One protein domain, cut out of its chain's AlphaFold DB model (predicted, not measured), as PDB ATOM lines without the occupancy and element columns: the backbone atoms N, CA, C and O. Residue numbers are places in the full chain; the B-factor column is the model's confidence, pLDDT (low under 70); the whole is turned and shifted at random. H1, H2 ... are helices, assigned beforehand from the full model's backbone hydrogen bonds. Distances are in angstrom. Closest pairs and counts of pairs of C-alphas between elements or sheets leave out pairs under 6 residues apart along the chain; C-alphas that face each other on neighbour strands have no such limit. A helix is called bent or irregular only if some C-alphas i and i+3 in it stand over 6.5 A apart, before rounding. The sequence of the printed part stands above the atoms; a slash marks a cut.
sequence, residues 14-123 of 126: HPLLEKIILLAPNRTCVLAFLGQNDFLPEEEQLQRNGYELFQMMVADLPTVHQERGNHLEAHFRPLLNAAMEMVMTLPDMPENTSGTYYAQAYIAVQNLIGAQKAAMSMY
ATOM      1  N   HIS A  14     120.981 106.117  93.536       83.38
ATOM      2  CA  HIS A  14     121.913 106.692  94.488       83.38
ATOM      3  C   HIS A  14     121.640 106.036  95.857       83.38
ATOM      4  O   HIS A  14     120.483 106.021  96.280       83.38
ATOM      5  N   PRO A  15     122.647 105.526  96.593       84.25
ATOM      6  CA  PRO A  15     122.407 104.743  97.813       84.25
ATOM      7  C   PRO A  15     121.577 105.472  98.880       84.25
ATOM      8  O   PRO A  15     120.789 104.862  99.595       84.25
ATOM      9  N   LEU A  16     121.732 106.798  98.994       87.25
ATOM     10  CA  LEU A  16     120.878 107.596  99.881       87.25
ATOM     11  C   LEU A  16     119.454 107.761  99.343       87.25
ATOM     12  O   LEU A  16     118.533 107.801 100.147       87.25
ATOM     13  N   LEU A  17     119.254 107.813  98.022       89.75
ATOM     14  CA  LEU A  17     117.909 107.880  97.453       89.75
ATOM     15  C   LEU A  17     117.149 106.577  97.710       89.75
ATOM     16  O   LEU A  17     115.988 106.623  98.093       89.75
ATOM     17  N   GLU A  18     117.809 105.429  97.566       89.44
ATOM     18  CA  GLU A  18     117.214 104.130  97.897       89.44
ATOM     19  C   GLU A  18     116.717 104.099  99.351       89.44
ATOM     20  O   GLU A  18     115.573 103.732  99.608       89.44
ATOM     21  N   LYS A  19     117.532 104.584 100.299       88.25
ATOM     22  CA  LYS A  19     117.121 104.718 101.706       88.25
ATOM     23  C   LYS A  19     115.941 105.670 101.890       88.25
ATOM     24  O   LYS A  19     115.024 105.344 102.634       88.25
ATOM     25  N   ILE A  20     115.954 106.824 101.223       90.12
ATOM     26  CA  ILE A  20     114.862 107.804 101.300       90.12
ATOM     27  C   ILE A  20     113.557 107.188 100.786       90.12
ATOM     28  O   ILE A  20     112.535 107.323 101.445       90.12
ATOM     29  N   ILE A  21     113.586 106.471  99.659       90.25
ATOM     30  CA  ILE A  21     112.402 105.809  99.085       90.25
ATOM     31  C   ILE A  21     111.810 104.787 100.059       90.25
ATOM     32  O   ILE A  21     110.593 104.709 100.186       90.25
ATOM     33  N   LEU A  22     112.653 104.024 100.761       88.19
ATOM     34  CA  LEU A  22     112.195 103.040 101.748       88.19
ATOM     35  C   LEU A  22     111.520 103.678 102.970       88.19
ATOM     36  O   LEU A  22     110.650 103.056 103.573       88.19
ATOM     37  N   LEU A  23     111.938 104.887 103.347       88.00
ATOM     38  CA  LEU A  23     111.405 105.614 104.502       88.00
ATOM     39  C   LEU A  23     110.223 106.525 104.137       88.00
ATOM     40  O   LEU A  23     109.446 106.908 105.009       88.00
ATOM     41  N   ALA A  24     110.091 106.893 102.864       88.75
ATOM     42  CA  ALA A  24     109.069 107.811 102.397       88.75
ATOM     43  C   ALA A  24     107.658 107.202 102.497       88.75
ATOM     44  O   ALA A  24     107.470 106.004 102.251       88.75
ATOM     45  N   PRO A  25     106.630 108.018 102.789       86.50
ATOM     46  CA  PRO A  25     105.254 107.552 102.733       86.50
ATOM     47  C   PRO A  25     104.902 107.171 101.292       86.50
ATOM     48  O   PRO A  25     105.259 107.868 100.346       86.50
ATOM     49  N   ASN A  26     104.185 106.064 101.110       88.69
ATOM     50  CA  ASN A  26     103.685 105.683  99.791       88.69
ATOM     51  C   ASN A  26     102.434 106.496  99.407       88.69
ATOM     52  O   ASN A  26     101.799 107.133 100.251       88.69
ATOM     53  N   ARG A  27     102.041 106.435  98.129       88.81
ATOM     54  CA  ARG A  27     100.887 107.178  97.600       88.81
ATOM     55  C   ARG A  27      99.605 106.951  98.404       88.81
ATOM     56  O   ARG A  27      98.899 107.905  98.709       88.81
ATOM     57  N   THR A  28      99.309 105.699  98.752       86.94
ATOM     58  CA  THR A  28      98.102 105.329  99.506       86.94
ATOM     59  C   THR A  28      98.082 105.977 100.888       86.94
ATOM     60  O   THR A  28      97.055 106.505 101.301       86.94
ATOM     61  N   CYS A  29      99.227 105.979 101.574       84.94
ATOM     62  CA  CYS A  29      99.414 106.642 102.859       84.94
ATOM     63  C   CYS A  29      99.140 108.146 102.735       84.94
ATOM     64  O   CYS A  29      98.298 108.684 103.448       84.94
ATOM     65  N   VAL A  30      99.765 108.809 101.760       87.00
ATOM     66  CA  VAL A  30      99.589 110.251 101.529       87.00
ATOM     67  C   VAL A  30      98.130 110.607 101.238       87.00
ATOM     68  O   VAL A  30      97.612 111.558 101.814       87.00
ATOM     69  N   LEU A  31      97.447 109.837 100.384       86.69
ATOM     70  CA  LEU A  31      96.036 110.069 100.058       86.69
ATOM     71  C   LEU A  31      95.116 109.898 101.276       86.69
ATOM     72  O   LEU A  31      94.149 110.644 101.415       86.69
ATOM     73  N   ALA A  32      95.425 108.959 102.174       83.75
ATOM     74  CA  ALA A  32      94.672 108.787 103.415       83.75
ATOM     75  C   ALA A  32      94.800 110.010 104.343       83.75
ATOM     76  O   ALA A  32      93.820 110.386 104.981       83.75
ATOM     77  N   PHE A  33      95.974 110.650 104.379       81.12
ATOM     78  CA  PHE A  33      96.225 111.838 105.204       81.12
ATOM     79  C   PHE A  33      95.762 113.157 104.566       81.12
ATOM     80  O   PHE A  33      95.355 114.063 105.289       81.12
ATOM     81  N   LEU A  34      95.821 113.292 103.236       80.81
ATOM     82  CA  LEU A  34      95.343 114.478 102.507       80.81
ATOM     83  C   LEU A  34      93.809 114.609 102.530       80.81
ATOM     84  O   LEU A  34      93.271 115.711 102.510       80.81
ATOM     85  N   GLY A  35      93.090 113.486 102.598       70.38
ATOM     86  CA  GLY A  35      91.633 113.477 102.500       70.38
ATOM     87  C   GLY A  35      91.127 113.625 101.059       70.38
ATOM     88  O   GLY A  35      91.889 113.696 100.100       70.38
ATOM     89  N   GLN A  36      89.801 113.619 100.887       65.56
ATOM     90  CA  GLN A  36      89.162 113.441  99.570       65.56
ATOM     91  C   GLN A  36      89.203 114.669  98.640       65.56
ATOM     92  O   GLN A  36      88.874 114.533  97.465       65.56
ATOM     93  N   ASN A  37      89.574 115.851  99.142       60.59
ATOM     94  CA  ASN A  37      89.469 117.106  98.385       60.59
ATOM     95  C   ASN A  37      90.785 117.571  97.747       60.59
ATOM     96  O   ASN A  37      90.759 118.483  96.922       60.59
ATOM     97  N   ASP A  38      91.915 116.952  98.095       68.69
ATOM     98  CA  ASP A  38      93.228 117.372  97.614       68.69
ATOM     99  C   ASP A  38      93.717 116.494  96.458       68.69
ATOM    100  O   ASP A  38      93.690 115.260  96.502       68.69
ATOM    101  N   PHE A  39      94.192 117.147  95.397       78.62
ATOM    102  CA  PHE A  39      94.731 116.479  94.218       78.62
ATOM    103  C   PHE A  39      96.226 116.193  94.387       78.62
ATOM    104  O   PHE A  39      97.038 117.110  94.491       78.62
ATOM    105  N   LEU A  40      96.599 114.912  94.338       86.12
ATOM    106  CA  LEU A  40      97.991 114.477  94.270       86.12
ATOM    107  C   LEU A  40      98.335 114.066  92.827       86.12
ATOM    108  O   LEU A  40      97.798 113.051  92.362       86.12
ATOM    109  N   PRO A  41      99.238 114.783  92.126       89.94
ATOM    110  CA  PRO A  41      99.629 114.439  90.761       89.94
ATOM    111  C   PRO A  41     100.156 113.004  90.637       89.94
ATOM    112  O   PRO A  41     100.587 112.389  91.618       89.94
ATOM    113  N   GLU A  42     100.115 112.459  89.425       93.44
ATOM    114  CA  GLU A  42     100.681 111.142  89.130       93.44
ATOM    115  C   GLU A  42     102.203 111.130  89.319       93.44
ATOM    116  O   GLU A  42     102.885 112.128  89.073       93.44
ATOM    117  N   GLU A  43     102.745 109.984  89.738       94.44
ATOM    118  CA  GLU A  43     104.182 109.829  89.997       94.44
ATOM    119  C   GLU A  43     105.026 110.139  88.764       94.44
ATOM    120  O   GLU A  43     106.060 110.792  88.883       94.44
ATOM    121  N   GLU A  44     104.570 109.738  87.577       95.44
ATOM    122  CA  GLU A  44     105.261 110.036  86.322       95.44
ATOM    123  C   GLU A  44     105.377 111.542  86.079       95.44
ATOM    124  O   GLU A  44     106.448 112.019  85.700       95.44
ATOM    125  N   GLN A  45     104.318 112.308  86.364       96.69
ATOM    126  CA  GLN A  45     104.344 113.764  86.231       96.69
ATOM    127  C   GLN A  45     105.290 114.402  87.251       96.69
ATOM    128  O   GLN A  45     106.052 115.299  86.897       96.69
ATOM    129  N   LEU A  46     105.281 113.938  88.502       96.69
ATOM    130  CA  LEU A  46     106.195 114.434  89.537       96.69
ATOM    131  C   LEU A  46     107.655 114.129  89.173       96.69
ATOM    132  O   LEU A  46     108.507 115.011  89.166       96.69
ATOM    133  N   GLN A  47     107.950 112.897  88.765       97.94
ATOM    134  CA  GLN A  47     109.289 112.521  88.314       97.94
ATOM    135  C   GLN A  47     109.714 113.318  87.074       97.94
ATOM    136  O   GLN A  47     110.871 113.723  86.971       97.94
ATOM    137  N   ARG A  48     108.798 113.595  86.143       97.81
ATOM    138  CA  ARG A  48     109.080 114.458  84.992       97.81
ATOM    139  C   ARG A  48     109.402 115.890  85.419       97.81
ATOM    140  O   ARG A  48     110.395 116.436  84.949       97.81
ATOM    141  N   ASN A  49     108.635 116.459  86.347       97.25
ATOM    142  CA  ASN A  49     108.901 117.793  86.886       97.25
ATOM    143  C   ASN A  49     110.291 117.859  87.528       97.25
ATOM    144  O   ASN A  49     111.075 118.754  87.220       97.25
ATOM    145  N   GLY A  50     110.628 116.890  88.381       97.44
ATOM    146  CA  GLY A  50     111.945 116.823  89.012       97.44
ATOM    147  C   GLY A  50     113.090 116.657  88.014       97.44
ATOM    148  O   GLY A  50     114.147 117.264  88.182       97.44
ATOM    149  N   TYR A  51     112.871 115.884  86.948       97.88
ATOM    150  CA  TYR A  51     113.823 115.747  85.849       97.88
ATOM    151  C   TYR A  51     114.068 117.092  85.149       97.88
ATOM    152  O   TYR A  51     115.215 117.520  85.024       97.88
ATOM    153  N   GLU A  52     113.001 117.765  84.714       97.69
ATOM    154  CA  GLU A  52     113.072 119.034  83.979       97.69
ATOM    155  C   GLU A  52     113.691 120.145  84.842       97.69
ATOM    156  O   GLU A  52     114.613 120.829  84.393       97.69
ATOM    157  N   LEU A  53     113.275 120.267  86.107       96.50
ATOM    158  CA  LEU A  53     113.842 121.234  87.051       96.50
ATOM    159  C   LEU A  53     115.337 120.997  87.285       96.50
ATOM    160  O   LEU A  53     116.112 121.953  87.297       96.50
ATOM    161  N   PHE A  54     115.769 119.743  87.437       97.44
ATOM    162  CA  PHE A  54     117.187 119.439  87.620       97.44
ATOM    163  C   PHE A  54     118.020 119.819  86.394       97.44
ATOM    164  O   PHE A  54     119.096 120.398  86.541       97.44
ATOM    165  N   GLN A  55     117.507 119.567  85.187       95.62
ATOM    166  CA  GLN A  55     118.168 120.008  83.958       95.62
ATOM    167  C   GLN A  55     118.287 121.530  83.866       95.62
ATOM    168  O   GLN A  55     119.308 122.021  83.397       95.62
ATOM    169  N   MET A  56     117.273 122.274  84.318       95.06
ATOM    170  CA  MET A  56     117.315 123.739  84.335       95.06
ATOM    171  C   MET A  56     118.315 124.291  85.361       95.06
ATOM    172  O   MET A  56     118.890 125.352  85.130       95.06
ATOM    173  N   MET A  57     118.526 123.595  86.483       94.38
ATOM    174  CA  MET A  57     119.459 124.024  87.533       94.38
ATOM    175  C   MET A  57     120.929 123.800  87.167       94.38
ATOM    176  O   MET A  57     121.789 124.555  87.614       94.38
ATOM    177  N   VAL A  58     121.235 122.758  86.392       93.75
ATOM    178  CA  VAL A  58     122.617 122.394  86.065       93.75
ATOM    179  C   VAL A  58     123.035 123.032  84.741       93.75
ATOM    180  O   VAL A  58     122.742 122.516  83.663       93.75
ATOM    181  N   ALA A  59     123.782 124.129  84.835       88.06
ATOM    182  CA  ALA A  59     124.452 124.773  83.707       88.06
ATOM    183  C   ALA A  59     125.925 124.332  83.580       88.06
ATOM    184  O   ALA A  59     126.483 123.717  84.494       88.06
ATOM    185  N   ASP A  60     126.539 124.659  82.437       89.19
ATOM    186  CA  ASP A  60     127.986 124.572  82.184       89.19
ATOM    187  C   ASP A  60     128.618 123.220  82.535       89.19
ATOM    188  O   ASP A  60     129.596 123.117  83.275       89.19
ATOM    189  N   LEU A  61     128.027 122.149  82.002       92.81
ATOM    190  CA  LEU A  61     128.427 120.789  82.329       92.81
ATOM    191  C   LEU A  61     129.874 120.493  81.868       92.81
ATOM    192  O   LEU A  61     130.148 120.562  80.666       92.81
ATOM    193  N   PRO A  62     130.790 120.091  82.774       93.25
ATOM    194  CA  PRO A  62     132.172 119.802  82.403       93.25
ATOM    195  C   PRO A  62     132.302 118.688  81.356       93.25
ATOM    196  O   PRO A  62     131.565 117.694  81.355       93.25
ATOM    197  N   THR A  63     133.293 118.814  80.472       91.62
ATOM    198  CA  THR A  63     133.626 117.777  79.482       91.62
ATOM    199  C   THR A  63     134.383 116.612  80.117       91.62
ATOM    200  O   THR A  63     134.198 115.464  79.716       91.62
ATOM    201  N   VAL A  64     135.188 116.887  81.147       93.44
ATOM    202  CA  VAL A  64     135.927 115.876  81.905       93.44
ATOM    203  C   VAL A  64     134.958 115.069  82.764       93.44
ATOM    204  O   VAL A  64     134.247 115.599  83.615       93.44
ATOM    205  N   HIS A  65     134.958 113.754  82.563       89.56
ATOM    206  CA  HIS A  65     133.995 112.831  83.161       89.56
ATOM    207  C   HIS A  65     133.940 112.890  84.699       89.56
ATOM    208  O   HIS A  65     132.860 112.906  85.285       89.56
ATOM    209  N   GLN A  66     135.095 112.956  85.369       91.75
ATOM    210  CA  GLN A  66     135.144 113.044  86.832       91.75
ATOM    211  C   GLN A  66     134.589 114.379  87.350       91.75
ATOM    212  O   GLN A  66     133.793 114.395  88.286       91.75
ATOM    213  N   GLU A  67     134.976 115.492  86.726       94.56
ATOM    214  CA  GLU A  67     134.498 116.832  87.091       94.56
ATOM    215  C   GLU A  67     132.996 116.963  86.859       94.56
ATOM    216  O   GLU A  67     132.284 117.505  87.698       94.56
ATOM    217  N   ARG A  68     132.495 116.375  85.770       94.06
ATOM    218  CA  ARG A  68     131.067 116.273  85.482       94.06
ATOM    219  C   ARG A  68     130.315 115.554  86.593       94.06
ATOM    220  O   ARG A  68     129.283 116.046  87.038       94.06
ATOM    221  N   GLY A  69     130.828 114.408  87.043       93.50
ATOM    222  CA  GLY A  69     130.249 113.666  88.163       93.50
ATOM    223  C   GLY A  69     130.198 114.508  89.439       93.50
ATOM    224  O   GLY A  69     129.142 114.614  90.057       93.50
ATOM    225  N   ASN A  70     131.303 115.172  89.784       95.31
ATOM    226  CA  ASN A  70     131.374 116.055  90.952       95.31
ATOM    227  C   ASN A  70     130.400 117.239  90.850       95.31
ATOM    228  O   ASN A  70     129.743 117.578  91.832       95.31
ATOM    229  N   HIS A  71     130.285 117.848  89.668       95.44
ATOM    230  CA  HIS A  71     129.379 118.968  89.412       95.44
ATOM    231  C   HIS A  71     127.919 118.554  89.574       95.44
ATOM    232  O   HIS A  71     127.161 119.217  90.280       95.44
ATOM    233  N   LEU A  72     127.528 117.423  88.983       95.75
ATOM    234  CA  LEU A  72     126.178 116.876  89.121       95.75
ATOM    235  C   LEU A  72     125.863 116.521  90.577       95.75
ATOM    236  O   LEU A  72     124.787 116.856  91.071       95.75
ATOM    237  N   GLU A  73     126.811 115.907  91.287       95.19
ATOM    238  CA  GLU A  73     126.648 115.555  92.699       95.19
ATOM    239  C   GLU A  73     126.503 116.796  93.592       95.19
ATOM    240  O   GLU A  73     125.686 116.795  94.513       95.19
ATOM    241  N   ALA A  74     127.230 117.880  93.304       96.06
ATOM    242  CA  ALA A  74     127.124 119.137  94.044       96.06
ATOM    243  C   ALA A  74     125.723 119.768  93.942       96.06
ATOM    244  O   ALA A  74     125.250 120.356  94.913       96.06
ATOM    245  N   HIS A  75     125.036 119.599  92.808       96.38
ATOM    246  CA  HIS A  75     123.656 120.066  92.621       96.38
ATOM    247  C   HIS A  75     122.625 119.080  93.187       96.38
ATOM    248  O   HIS A  75     121.567 119.487  93.664       96.38
ATOM    249  N   PHE A  76     122.921 117.780  93.160       96.12
ATOM    250  CA  PHE A  76     122.005 116.741  93.629       96.12
ATOM    251  C   PHE A  76     122.006 116.581  95.158       96.12
ATOM    252  O   PHE A  76     120.952 116.363  95.761       96.12
ATOM    253  N   ARG A  77     123.164 116.725  95.817       95.38
ATOM    254  CA  ARG A  77     123.318 116.532  97.271       95.38
ATOM    255  C   ARG A  77     122.392 117.421  98.118       95.38
ATOM    256  O   ARG A  77     121.815 116.882  99.061       95.38
ATOM    257  N   PRO A  78     122.196 118.721  97.832       95.88
ATOM    258  CA  PRO A  78     121.246 119.543  98.582       95.88
ATOM    259  C   PRO A  78     119.809 119.014  98.506       95.88
ATOM    260  O   PRO A  78     119.118 118.979  99.521       95.88
ATOM    261  N   LEU A  79     119.382 118.531  97.332       95.56
ATOM    262  CA  LEU A  79     118.045 117.960  97.134       95.56
ATOM    263  C   LEU A  79     117.873 116.656  97.925       95.56
ATOM    264  O   LEU A  79     116.840 116.450  98.559       95.56
ATOM    265  N   LEU A  80     118.906 115.804  97.934       95.19
ATOM    266  CA  LEU A  80     118.945 114.594  98.765       95.19
ATOM    267  C   LEU A  80     118.799 114.923 100.252       95.19
ATOM    268  O   LEU A  80     118.009 114.284 100.942       95.19
ATOM    269  N   ASN A  81     119.567 115.900 100.741       95.12
ATOM    270  CA  ASN A  81     119.559 116.276 102.151       95.12
ATOM    271  C   ASN A  81     118.189 116.823 102.570       95.12
ATOM    272  O   ASN A  81     117.655 116.383 103.583       95.12
ATOM    273  N   ALA A  82     117.597 117.702 101.759       94.38
ATOM    274  CA  ALA A  82     116.276 118.261 102.026       94.38
ATOM    275  C   ALA A  82     115.182 117.180 102.039       94.38
ATOM    276  O   ALA A  82     114.359 117.144 102.949       94.38
ATOM    277  N   ALA A  83     115.188 116.259 101.070       94.31
ATOM    278  CA  ALA A  83     114.219 115.162 101.043       94.31
ATOM    279  C   ALA A  83     114.394 114.205 102.234       94.31
ATOM    280  O   ALA A  83     113.406 113.752 102.807       94.31
ATOM    281  N   MET A  84     115.639 113.916 102.629       94.25
ATOM    282  CA  MET A  84     115.922 113.112 103.819       94.25
ATOM    283  C   MET A  84     115.394 113.791 105.085       94.25
ATOM    284  O   MET A  84     114.750 113.131 105.891       94.25
ATOM    285  N   GLU A  85     115.633 115.091 105.253       94.06
ATOM    286  CA  GLU A  85     115.127 115.863 106.391       94.06
ATOM    287  C   GLU A  85     113.594 115.826 106.450       94.06
ATOM    288  O   GLU A  85     113.024 115.479 107.484       94.06
ATOM    289  N   MET A  86     112.918 116.064 105.321       92.06
ATOM    290  CA  MET A  86     111.458 115.965 105.246       92.06
ATOM    291  C   MET A  86     110.962 114.587 105.685       92.06
ATOM    292  O   MET A  86     110.073 114.505 106.522       92.06
ATOM    293  N   VAL A  87     111.550 113.507 105.168       92.31
ATOM    294  CA  VAL A  87     111.127 112.139 105.504       92.31
ATOM    295  C   VAL A  87     111.423 111.788 106.964       92.31
ATOM    296  O   VAL A  87     110.579 111.188 107.626       92.31
ATOM    297  N   MET A  88     112.584 112.186 107.486       91.69
ATOM    298  CA  MET A  88     112.996 111.891 108.861       91.69
ATOM    299  C   MET A  88     112.174 112.638 109.914       91.69
ATOM    300  O   MET A  88     112.093 112.165 111.039       91.69
ATOM    301  N   THR A  89     111.560 113.772 109.567       90.38
ATOM    302  CA  THR A  89     110.711 114.532 110.502       90.38
ATOM    303  C   THR A  89     109.285 113.995 110.611       90.38
ATOM    304  O   THR A  89     108.613 114.278 111.597       90.38
ATOM    305  N   LEU A  90     108.810 113.198 109.642       87.12
ATOM    306  CA  LEU A  90     107.432 112.688 109.631       87.12
ATOM    307  C   LEU A  90     107.043 111.850 110.864       87.12
ATOM    308  O   LEU A  90     105.913 112.011 111.319       87.12
ATOM    309  N   PRO A  91     107.899 110.964 111.416       84.50
ATOM    310  CA  PRO A  91     107.539 110.162 112.589       84.50
ATOM    311  C   PRO A  91     107.320 110.984 113.863       84.50
ATOM    312  O   PRO A  91     106.565 110.556 114.731       84.50
ATOM    313  N   ASP A  92     107.962 112.150 113.966       84.69
ATOM    314  CA  ASP A  92     107.883 113.033 115.137       84.69
ATOM    315  C   ASP A  92     106.729 114.047 115.034       84.69
ATOM    316  O   ASP A  92     106.517 114.861 115.938       84.69
ATOM    317  N   MET A  93     105.974 114.022 113.930       80.94
ATOM    318  CA  MET A  93     104.851 114.926 113.718       80.94
ATOM    319  C   MET A  93     103.665 114.555 114.626       80.94
ATOM    320  O   MET A  93     103.281 113.385 114.696       80.94
ATOM    321  N   PRO A  94     103.024 115.537 115.286       80.00
ATOM    322  CA  PRO A  94     101.794 115.316 116.045       80.00
ATOM    323  C   PRO A  94     100.690 114.643 115.213       80.00
ATOM    324  O   PRO A  94     100.556 114.922 114.023       80.00
ATOM    325  N   GLU A  95      99.824 113.834 115.831       71.06
ATOM    326  CA  GLU A  95      98.737 113.113 115.131       71.06
ATOM    327  C   GLU A  95      97.735 114.029 114.397       71.06
ATOM    328  O   GLU A  95      97.063 113.600 113.464       71.06
ATOM    329  N   ASN A  96      97.640 115.304 114.790       69.62
ATOM    330  CA  ASN A  96      96.799 116.316 114.144       69.62
ATOM    331  C   ASN A  96      97.512 117.086 113.017       69.62
ATOM    332  O   ASN A  96      96.996 118.102 112.540       69.62
ATOM    333  N   THR A  97      98.703 116.649 112.612       71.62
ATOM    334  CA  THR A  97      99.482 117.289 111.551       71.62
ATOM    335  C   THR A  97      98.777 117.150 110.208       71.62
ATOM    336  O   THR A  97      98.302 116.078 109.841       71.62
ATOM    337  N   SER A  98      98.725 118.251 109.453       76.62
ATOM    338  CA  SER A  98      98.108 118.266 108.126       76.62
ATOM    339  C   SER A  98      98.754 117.233 107.197       76.62
ATOM    340  O   SER A  98      99.983 117.173 107.085       76.62
ATOM    341  N   GLY A  99      97.935 116.501 106.431       81.81
ATOM    342  CA  GLY A  99      98.399 115.598 105.373       81.81
ATOM    343  C   GLY A  99      99.280 116.267 104.315       81.81
ATOM    344  O   GLY A  99     100.008 115.588 103.589       81.81
ATOM    345  N   THR A 100      99.299 117.602 104.278       85.75
ATOM    346  CA  THR A 100     100.211 118.402 103.459       85.75
ATOM    347  C   THR A 100     101.687 118.063 103.698       85.75
ATOM    348  O   THR A 100     102.439 118.034 102.729       85.75
ATOM    349  N   TYR A 101     102.123 117.763 104.928       87.25
ATOM    350  CA  TYR A 101     103.534 117.428 105.195       87.25
ATOM    351  C   TYR A 101     103.926 116.075 104.586       87.25
ATOM    352  O   TYR A 101     104.968 115.958 103.938       87.25
ATOM    353  N   TYR A 102     103.047 115.075 104.699       88.94
ATOM    354  CA  TYR A 102     103.217 113.781 104.034       88.94
ATOM    355  C   TYR A 102     103.235 113.937 102.511       88.94
ATOM    356  O   TYR A 102     104.070 113.337 101.833       88.94
ATOM    357  N   ALA A 103     102.353 114.784 101.973       90.06
ATOM    358  CA  ALA A 103     102.308 115.084 100.549       90.06
ATOM    359  C   ALA A 103     103.576 115.789 100.059       90.06
ATOM    360  O   ALA A 103     104.117 115.406  99.025       90.06
ATOM    361  N   GLN A 104     104.088 116.768 100.806       91.44
ATOM    362  CA  GLN A 104     105.330 117.473 100.483       91.44
ATOM    363  C   GLN A 104     106.527 116.525 100.464       91.44
ATOM    364  O   GLN A 104     107.266 116.513  99.480       91.44
ATOM    365  N   ALA A 105     106.686 115.695 101.500       92.50
ATOM    366  CA  ALA A 105     107.762 114.712 101.561       92.50
ATOM    367  C   ALA A 105     107.680 113.731 100.380       92.50
ATOM    368  O   ALA A 105     108.667 113.510  99.681       92.50
ATOM    369  N   TYR A 106     106.491 113.200 100.090       93.56
ATOM    370  CA  TYR A 106     106.286 112.308  98.951       93.56
ATOM    371  C   TYR A 106     106.585 112.981  97.604       93.56
ATOM    372  O   TYR A 106     107.314 112.421  96.786       93.56
ATOM    373  N   ILE A 107     106.078 114.196  97.375       94.44
ATOM    374  CA  ILE A 107     106.342 114.970  96.154       94.44
ATOM    375  C   ILE A 107     107.843 115.231  96.000       94.44
ATOM    376  O   ILE A 107     108.381 115.057  94.905       94.44
ATOM    377  N   ALA A 108     108.534 115.599  97.081       95.50
ATOM    378  CA  ALA A 108     109.977 115.815  97.071       95.50
ATOM    379  C   ALA A 108     110.733 114.546  96.657       95.50
ATOM    380  O   ALA A 108     111.621 114.619  95.808       95.50
ATOM    381  N   VAL A 109     110.344 113.377  97.172       96.06
ATOM    382  CA  VAL A 109     110.956 112.089  96.809       96.06
ATOM    383  C   VAL A 109     110.700 111.726  95.346       96.06
ATOM    384  O   VAL A 109     111.631 111.315  94.650       96.06
ATOM    385  N   GLN A 110     109.484 111.936  94.838       97.06
ATOM    386  CA  GLN A 110     109.175 111.691  93.424       97.06
ATOM    387  C   GLN A 110     109.957 112.630  92.497       97.06
ATOM    388  O   GLN A 110     110.567 112.179  91.525       97.06
ATOM    389  N   ASN A 111     110.040 113.919  92.832       96.94
ATOM    390  CA  ASN A 111     110.887 114.864  92.107       96.94
ATOM    391  C   ASN A 111     112.365 114.437  92.151       96.94
ATOM    392  O   ASN A 111     113.063 114.510  91.140       96.94
ATOM    393  N   LEU A 112     112.847 113.941  93.291       97.06
ATOM    394  CA  LEU A 112     114.235 113.515  93.467       97.06
ATOM    395  C   LEU A 112     114.591 112.281  92.621       97.06
ATOM    396  O   LEU A 112     115.687 112.220  92.060       97.06
ATOM    397  N   ILE A 113     113.659 111.336  92.449       96.25
ATOM    398  CA  ILE A 113     113.792 110.225  91.489       96.25
ATOM    399  C   ILE A 113     113.966 110.768  90.064       96.25
ATOM    400  O   ILE A 113     114.850 110.323  89.325       96.25
ATOM    401  N   GLY A 114     113.154 111.757  89.688       96.75
ATOM    402  CA  GLY A 114     113.277 112.486  88.426       96.75
ATOM    403  C   GLY A 114     114.639 113.148  88.235       96.75
ATOM    404  O   GLY A 114     115.312 112.936  87.224       96.75
ATOM    405  N   ALA A 115     115.076 113.898  89.245       97.31
ATOM    406  CA  ALA A 115     116.361 114.581  89.263       97.31
ATOM    407  C   ALA A 115     117.535 113.600  89.123       97.31
ATOM    408  O   ALA A 115     118.469 113.868  88.370       97.31
ATOM    409  N   GLN A 116     117.471 112.420  89.752       95.25
ATOM    410  CA  GLN A 116     118.513 111.406  89.583       95.25
ATOM    411  C   GLN A 116     118.572 110.884  88.140       95.25
ATOM    412  O   GLN A 116     119.660 110.713  87.583       95.25
ATOM    413  N   LYS A 117     117.414 110.645  87.510       95.50
ATOM    414  CA  LYS A 117     117.352 110.244  86.094       95.50
ATOM    415  C   LYS A 117     117.977 111.318  85.198       95.50
ATOM    416  O   LYS A 117     118.727 110.976  84.282       95.50
ATOM    417  N   ALA A 118     117.727 112.598  85.484       95.62
ATOM    418  CA  ALA A 118     118.352 113.715  84.776       95.62
ATOM    419  C   ALA A 118     119.868 113.733  84.981       95.62
ATOM    420  O   ALA A 118     120.603 113.746  83.995       95.62
ATOM    421  N   ALA A 119     120.339 113.638  86.227       94.75
ATOM    422  CA  ALA A 119     121.760 113.595  86.551       94.75
ATOM    423  C   ALA A 119     122.484 112.462  85.807       94.75
ATOM    424  O   ALA A 119     123.506 112.698  85.166       94.75
ATOM    425  N   MET A 120     121.924 111.249  85.807       93.56
ATOM    426  CA  MET A 120     122.504 110.114  85.078       93.56
ATOM    427  C   MET A 120     122.479 110.324  83.560       93.56
ATOM    428  O   MET A 120     123.465 110.031  82.887       93.56
ATOM    429  N   SER A 121     121.393 110.882  83.006       93.38
ATOM    430  CA  SER A 121     121.334 111.223  81.579       93.38
ATOM    431  C   SER A 121     122.413 112.243  81.203       93.38
ATOM    432  O   SER A 121     123.126 112.041  80.224       93.38
ATOM    433  N   MET A 122     122.575 113.308  81.992       92.75
ATOM    434  CA  MET A 122     123.577 114.356  81.771       92.75
ATOM    435  C   MET A 122     125.000 113.820  81.911       92.75
ATOM    436  O   MET A 122     125.862 114.151  81.103       92.75
ATOM    437  N   TYR A 123     125.240 112.939  82.879       91.94
ATOM    438  CA  TYR A 123     126.530 112.281  83.048       91.94
ATOM    439  C   TYR A 123     126.936 111.488  81.796       91.94
ATOM    440  O   TYR A 123     128.060 111.636  81.314       91.94
TER     441      TYR A 123
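AT A GLANCE: This is residues 14 to 123 of the 126 residues of an uncharacterized protein of Acetobacter pasteurianus subsp. pasteurianus LMG 1262 = NBRC 106471 (UniProt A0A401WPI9). Two long helices, H4 and H5, run side by side in opposite ways as a hairpin along the longest axis, with H5 as the core. H1 lies along both of them, H2 packs on residues 99 to 106 of H5, and H3 crosses H5 at a steep tilt. You will find 110 residues with five named helices, H1 to H5 in that order, and no named strand; the class is all helix. The whole is compact, with a radius of gyration of the C-alphas of 15.2 A, yet its outline is only just elongated, spanning 50 by 25 by 18 A.

HOW THE PARTS SIT: Going along the printed part, meet H1 at residues 15 to 23, H2 at 27 to 34, H3 at 43 to 57, H4 at 65 to 92 and H5 at 99 to 123. H1 touches residues 80 to 88 of H4 alone, the same way at a shallow tilt of 21 degrees; their closest C-alphas, Ile 20 and Met 84, are 6.0 A apart. H1 also touches residues 109 to 113 of H5 alone, closest at the C-alphas of Ile 21 and Val 109, 6.8 A. H2 touches residues 99 to 106 of H5 alone, opposite ways at 38 degrees, only just a steep tilt; the closest C-alphas are those of Leu 34 and Gly 99, 4.3 A. Look next at Gly 50 and Asn 111: their C-alphas, 3.8 A apart, are the closest of H3 and H5, which touch at a steep tilt of 57 degrees, the same way. H3 and H4 are close but not clearly touching, with 1 pair of C-alphas within 8 A, Met 57 and His 75 at 7.7 A. H4 and H5 form a helical hairpin with a shallow tilt of 13 degrees, opposite ways; their closest C-alphas are those of Met 86 and Ala 105, 5.4 A. H5 is the hub, touching four helices, while H1 and H3 are apart, as are H2 and H4. In H1, H2, H3 and H5 every O i to N i+4 pair is within hydrogen-bond range; in H4 it is 19 of 24.

IN THESE COORDINATES: Find C-alpha 15 at (122.407, 104.743, 97.813), where H1 begins; it runs 12.9 A, and H2 10.4 A. H3 runs 21.0 A. H4 starts at C-alpha 65, (133.995, 112.831, 83.161), and runs 41.3 A, with a kink of 33 degrees near residue 75; it is irregular, but only just, C-alphas 88 and 91 being 6.8 A apart. H5 runs 36.1 A and ends at C-alpha 123, (126.530, 112.281, 83.048).

THE WHOLE: The C-alphas of Val 64 and Asn 96, the two farthest apart, are 50.7 A from each other. The printed part has no cut; the link from H1 to H2 is tight, the other three are short and no link is long. The mean pLDDT of the printed part is 90.2, and residues 36 to 38 and 96 are under 70 in this model.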